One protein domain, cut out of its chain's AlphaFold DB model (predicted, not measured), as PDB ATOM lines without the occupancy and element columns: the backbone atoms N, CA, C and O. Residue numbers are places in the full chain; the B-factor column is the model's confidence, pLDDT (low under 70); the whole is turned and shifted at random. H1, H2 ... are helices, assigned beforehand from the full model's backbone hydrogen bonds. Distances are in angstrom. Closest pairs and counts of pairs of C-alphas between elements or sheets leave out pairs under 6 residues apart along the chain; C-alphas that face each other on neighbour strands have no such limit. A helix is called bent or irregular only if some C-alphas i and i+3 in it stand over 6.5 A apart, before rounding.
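This is residues 22 to 63 of the 77 residues of the protein "YqaJ domain-containing protein" of Bacteroides fragilis (UniProt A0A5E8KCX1). The printed part is a small elongated loop of three short helices: H1 and then H2 follow one another out along one side, the chain turns at the far end, and H3 runs back along the other side. H2 and H3 make a helical hairpin at that far end, H1 lies at the opposite end, and residues 57 to 63 bring the last residue back near the first. There are 42 residues with three named helices, in the order H1, H2, H3, and no named strand; the class is all helix. The whole is compact, with a radius of gyration of the C-alphas of 10.0 A, and its outline is only just elongated, with spans of 28 by 18 by 14 A.

H1 takes residues 22 to 28 and begins with the C-alpha of Asp 22 at (34.405, -55.546, 4.826); from its first to its last C-alpha it measures 9.9 A. H2 takes residues 34 to 40, 10.2 A from first to last C-alpha, with C-alpha 34 at (29.846, -38.357, 11.126). H2 is neither bent nor irregular, but only just: C-alphas 35 and 38 are 6.1 A apart. H3 takes residues 49 to 56, is the longest helix by residues, measures 10.5 A, and ends with the C-alpha of Lys 56 at (39.679, -42.245, 2.197).

H1 touches no helix. H1 and H2 are apart, though they follow each other in the chain. H1 and H3 are only just apart, their closest C-alphas being 8.5 A from each other. H2 and H3 form a helical hairpin and touch, with 4 pairs of C-alphas within 8 A. Their closest C-alphas are those of Ile 40 and Pro 49, 5.6 A apart. Their lines stand at a steep tilt of 45 degrees, they run opposite ways, and their centres are 10.9 A apart. In H1 and H3 every O i to N i+4 pair is within hydrogen-bond range. In H2 1 of 3 such pairs is within range, beside 3 of 4 O i to N i+3 pairs.

The two C-alphas farthest apart in the domain are those of Glu 23 and Leu 43, at 27.9 A. The C-alphas of Asp 22 and Ser 63, the first and last printed residues, are 8.9 A apart. The link from H1 to H2, of 5 residues, is tight; the link from H2 to H3, of 8 residues, is short; neither is long. The printed part has no cut. The mean pLDDT of the printed part is 94.2, and no printed residue is under 70.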
ATOM      1  N   ASP A  22      33.317 -55.970   5.709       90.88
ATOM      2  CA  ASP A  22      34.405 -55.546   4.826       90.88
ATOM      3  C   ASP A  22      33.888 -54.737   3.632       90.88
ATOM      4  O   ASP A  22      34.444 -53.686   3.307       90.88
ATOM      5  N   GLU A  23      32.776 -55.162   3.023       93.25
ATOM      6  CA  GLU A  23      32.109 -54.391   1.965       93.25
ATOM      7  C   GLU A  23      31.658 -53.025   2.479       93.25
ATOM      8  O   GLU A  23      31.884 -52.009   1.822       93.25
ATOM      9  N   TRP A  24      31.084 -52.980   3.682       92.12
ATOM     10  CA  TRP A  24      30.671 -51.729   4.306       92.12
ATOM     11  C   TRP A  24      31.859 -50.803   4.594       92.12
ATOM     12  O   TRP A  24      31.770 -49.595   4.356       92.12
ATOM     13  N   LEU A  25      32.990 -51.343   5.060       91.25
ATOM     14  CA  LEU A  25      34.211 -50.569   5.301       91.25
ATOM     15  C   LEU A  25      34.780 -49.977   4.009       91.25
ATOM     16  O   LEU A  25      35.198 -48.817   3.997       91.25
ATOM     17  N   ILE A  26      34.752 -50.739   2.916       92.88
ATOM     18  CA  ILE A  26      35.152 -50.258   1.590       92.88
ATOM     19  C   ILE A  26      34.187 -49.172   1.104       92.88
ATOM     20  O   ILE A  26      34.626 -48.098   0.690       92.88
ATOM     21  N   GLU A  27      32.877 -49.409   1.184       94.19
ATOM     22  CA  GLU A  27      31.867 -48.466   0.700       94.19
ATOM     23  C   GLU A  27      31.932 -47.133   1.459       94.19
ATOM     24  O   GLU A  27      31.901 -46.059   0.854       94.19
ATOM     25  N   ARG A  28      32.123 -47.178   2.784       92.75
ATOM     26  CA  ARG A  28      32.217 -45.986   3.640       92.75
ATOM     27  C   ARG A  28      33.421 -45.095   3.307       92.75
ATOM     28  O   ARG A  28      33.404 -43.907   3.643       92.75
ATOM     29  N   ARG A  29      34.459 -45.605   2.632       94.50
ATOM     30  CA  ARG A  29      35.581 -44.769   2.163       94.50
ATOM     31  C   ARG A  29      35.175 -43.787   1.061       94.50
ATOM     32  O   ARG A  29      35.818 -42.752   0.928       94.50
ATOM     33  N   LYS A  30      34.084 -44.044   0.331       94.12
ATOM     34  CA  LYS A  30      33.621 -43.194  -0.782       94.12
ATOM     35  C   LYS A  30      32.980 -41.871  -0.348       94.12
ATOM     36  O   LYS A  30      32.688 -41.031  -1.193       94.12
ATOM     37  N   GLY A  31      32.749 -41.672   0.947       93.94
ATOM     38  CA  GLY A  31      32.131 -40.458   1.474       93.94
ATOM     39  C   GLY A  31      32.706 -40.029   2.817       93.94
ATOM     40  O   GLY A  31      33.507 -40.735   3.431       93.94
ATOM     41  N   ILE A  32      32.272 -38.858   3.279       95.62
ATOM     42  CA  ILE A  32      32.586 -38.316   4.604       95.62
ATOM     43  C   ILE A  32      31.390 -38.575   5.522       95.62
ATOM     44  O   ILE A  32      30.282 -38.117   5.250       95.62
ATOM     45  N   GLY A  33      31.615 -39.337   6.590       93.88
ATOM     46  CA  GLY A  33      30.606 -39.666   7.598       93.88
ATOM     47  C   GLY A  33      30.741 -38.844   8.881       93.88
ATOM     48  O   GLY A  33      31.661 -38.045   9.045       93.88
ATOM     49  N   GLY A  34      29.849 -39.084   9.847       93.56
ATOM     50  CA  GLY A  34      29.846 -38.357  11.126       93.56
ATOM     51  C   GLY A  34      31.143 -38.489  11.936       93.56
ATOM     52  O   GLY A  34      31.598 -37.516  12.531       93.56
ATOM     53  N   SER A  35      31.794 -39.659  11.899       91.06
ATOM     54  CA  SER A  35      33.113 -39.876  12.518       91.06
ATOM     55  C   SER A  35      34.178 -38.928  11.962       91.06
ATOM     56  O   SER A  35      34.990 -38.374  12.707       91.06
ATOM     57  N   ASP A  36      34.131 -38.714  10.649       96.56
ATOM     58  CA  ASP A  36      35.135 -37.985   9.882       96.56
ATOM     59  C   ASP A  36      35.037 -36.481  10.144       96.56
ATOM     60  O   ASP A  36      36.052 -35.791  10.155       96.56
ATOM     61  N   ALA A  37      33.833 -35.981  10.447       97.31
ATOM     62  CA  ALA A  37      33.596 -34.573  10.750       97.31
ATOM     63  C   ALA A  37      34.474 -34.069  11.909       97.31
ATOM     64  O   ALA A  37      35.120 -33.032  11.786       97.31
ATOM     65  N   SER A  38      34.569 -34.822  13.013       97.31
ATOM     66  CA  SER A  38      35.425 -34.441  14.151       97.31
ATOM     67  C   SER A  38      36.914 -34.401  13.795       97.31
ATOM     68  O   SER A  38      37.645 -33.553  14.305       97.31
ATOM     69  N   ILE A  39      37.361 -35.299  12.911       97.88
ATOM     70  CA  ILE A  39      38.752 -35.374  12.455       97.88
ATOM     71  C   ILE A  39      39.062 -34.179  11.555       97.88
ATOM     72  O   ILE A  39      40.060 -33.501  11.767       97.88
ATOM     73  N   ILE A  40      38.173 -33.881  10.602       97.62
ATOM     74  CA  ILE A  40      38.293 -32.738   9.686       97.62
ATOM     75  C   ILE A  40      38.351 -31.418  10.460       97.62
ATOM     76  O   ILE A  40      39.145 -30.545  10.127       97.62
ATOM     77  N   LEU A  41      37.545 -31.285  11.518       97.44
ATOM     78  CA  LEU A  41      37.542 -30.103  12.382       97.44
ATOM     79  C   LEU A  41      38.745 -30.035  13.340       97.44
ATOM     80  O   LEU A  41      38.861 -29.069  14.089       97.44
ATOM     81  N   GLY A  42      39.623 -31.045  13.357       96.38
ATOM     82  CA  GLY A  42      40.778 -31.100  14.258       96.38
ATOM     83  C   GLY A  42      40.414 -31.322  15.731       96.38
ATOM     84  O   GLY A  42      41.227 -31.058  16.610       96.38
ATOM     85  N   LEU A  43      39.199 -31.803  16.014       96.81
ATOM     86  CA  LEU A  43      38.691 -32.054  17.370       96.81
ATOM     87  C   LEU A  43      38.868 -33.517  17.807       96.81
ATOM     88  O   LEU A  43      38.512 -33.891  18.924       96.81
ATOM     89  N   ASN A  44      39.377 -34.370  16.919       95.94
ATOM     90  CA  ASN A  44      39.542 -35.793  17.167       95.94
ATOM     91  C   ASN A  44      40.923 -36.099  17.764       95.94
ATOM     92  O   ASN A  44      41.949 -35.754  17.186       95.94
ATOM     93  N   LYS A  45      40.944 -36.789  18.908       95.19
ATOM     94  CA  LYS A  45      42.180 -37.191  19.606       95.19
ATOM     95  C   LYS A  45      42.758 -38.542  19.160       95.19
ATOM     96  O   LYS A  45      43.795 -38.947  19.669       95.19
ATOM     97  N   TRP A  46      42.058 -39.260  18.283       91.62
ATOM     98  CA  TRP A  46      42.372 -40.636  17.886       91.62
ATOM     99  C   TRP A  46      42.928 -40.747  16.467       91.62
ATOM    100  O   TRP A  46      43.647 -41.695  16.178       91.62
ATOM    101  N   LYS A  47      42.566 -39.819  15.575       94.00
ATOM    102  CA  LYS A  47      42.977 -39.822  14.169       94.00
ATOM    103  C   LYS A  47      43.167 -38.391  13.674       94.00
ATOM    104  O   LYS A  47      42.342 -37.519  13.944       94.00
ATOM    105  N   THR A  48      44.236 -38.167  12.922       96.56
ATOM    106  CA  THR A  48      44.582 -36.886  12.294       96.56
ATOM    107  C   THR A  48      43.904 -36.707  10.924       96.56
ATOM    108  O   THR A  48      43.530 -37.693  10.279       96.56
ATOM    109  N   PRO A  49      43.787 -35.464  10.405       97.69
ATOM    110  CA  PRO A  49      43.300 -35.221   9.043       97.69
ATOM    111  C   PRO A  49      44.104 -35.947   7.956       97.69
ATOM    112  O   PRO A  49      43.531 -36.395   6.964       97.69
ATOM    113  N   PHE A  50      45.419 -36.094   8.144       97.19
ATOM    114  CA  PHE A  50      46.280 -36.796   7.193       97.19
ATOM    115  C   PHE A  50      45.999 -38.303   7.171       97.19
ATOM    116  O   PHE A  50      45.842 -38.884   6.101       97.19
ATOM    117  N   GLU A  51      45.844 -38.935   8.334       96.06
ATOM    118  CA  GLU A  51      45.467 -40.354   8.419       96.06
ATOM    119  C   GLU A  51      44.066 -40.617   7.860       96.06
ATOM    120  O   GLU A  51      43.828 -41.650   7.235       96.06
ATOM    121  N   LEU A  52      43.131 -39.678   8.046       96.06
ATOM    122  CA  LEU A  52      41.831 -39.740   7.383       96.06
ATOM    123  C   LEU A  52      41.980 -39.663   5.859       96.06
ATOM    124  O   LEU A  52      41.347 -40.445   5.154       96.06
ATOM    125  N   TRP A  53      42.818 -38.760   5.345       96.69
ATOM    126  CA  TRP A  53      43.078 -38.662   3.910       96.69
ATOM    127  C   TRP A  53      43.655 -39.964   3.349       96.69
ATOM    128  O   TRP A  53      43.142 -40.461   2.346       96.69
ATOM    129  N   LEU A  54      44.649 -40.556   4.019       96.94
ATOM    130  CA  LEU A  54      45.238 -41.837   3.621       96.94
ATOM    131  C   LEU A  54      44.183 -42.951   3.537       96.94
ATOM    132  O   LEU A  54      44.163 -43.710   2.569       96.94
ATOM    133  N   ASP A  55      43.282 -43.027   4.521       95.00
ATOM    134  CA  ASP A  55      42.189 -44.005   4.554       95.00
ATOM    135  C   ASP A  55      41.194 -43.796   3.400       95.00
ATOM    136  O   ASP A  55      40.928 -44.720   2.630       95.00
ATOM    137  N   LYS A  56      40.692 -42.568   3.220       95.94
ATOM    138  CA  LYS A  56      39.679 -42.245   2.197       95.94
ATOM    139  C   LYS A  56      40.199 -42.351   0.767       95.94
ATOM    140  O   LYS A  56      39.423 -42.621  -0.144       95.94
ATOM    141  N   THR A  57      41.502 -42.171   0.567       95.88
ATOM    142  CA  THR A  57      42.153 -42.295  -0.748       95.88
ATOM    143  C   THR A  57      42.773 -43.673  -0.988       95.88
ATOM    144  O   THR A  57      43.462 -43.869  -1.989       95.88
ATOM    145  N   GLY A  58      42.535 -44.637  -0.090       94.00
ATOM    146  CA  GLY A  58      42.987 -46.018  -0.255       94.00
ATOM    147  C   GLY A  58      44.505 -46.200  -0.194       94.00
ATOM    148  O   GLY A  58      45.009 -47.206  -0.681       94.00
ATOM    149  N   GLN A  59      45.237 -45.254   0.398       96.88
ATOM    150  CA  GLN A  59      46.698 -45.332   0.556       96.88
ATOM    151  C   GLN A  59      47.115 -46.298   1.669       96.88
ATOM    152  O   GLN A  59      48.289 -46.640   1.793       96.88
ATOM    153  N   VAL A  60      46.155 -46.733   2.486       94.12
ATOM    154  CA  VAL A  60      46.334 -47.753   3.519       94.12
ATOM    155  C   VAL A  60      45.318 -48.885   3.337       94.12
ATOM    156  O   VAL A  60      44.195 -48.636   2.866       94.12
ATOM    157  N   PRO A  61      45.671 -50.129   3.724       90.69
ATOM    158  CA  PRO A  61      44.735 -51.247   3.726       90.69
ATOM    159  C   PRO A  61      43.455 -50.911   4.486       90.69
ATOM    160  O   PRO A  61      43.444 -50.068   5.386       90.69
ATOM    161  N   VAL A  62      42.355 -51.563   4.115       85.12
ATOM    162  CA  VAL A  62      41.145 -51.528   4.935       85.12
ATOM    163  C   VAL A  62      41.458 -52.310   6.202       85.12
ATOM    164  O   VAL A  62      41.649 -53.521   6.162       85.12
ATOM    165  N   SER A  63      41.579 -51.602   7.316       73.81
ATOM    166  CA  SER A  63      41.774 -52.210   8.622       73.81
ATOM    167  C   SER A  63      40.968 -51.428   9.637       73.81
ATOM    168  O   SER A  63      41.137 -50.213   9.765       73.81
TER     169      SER A  63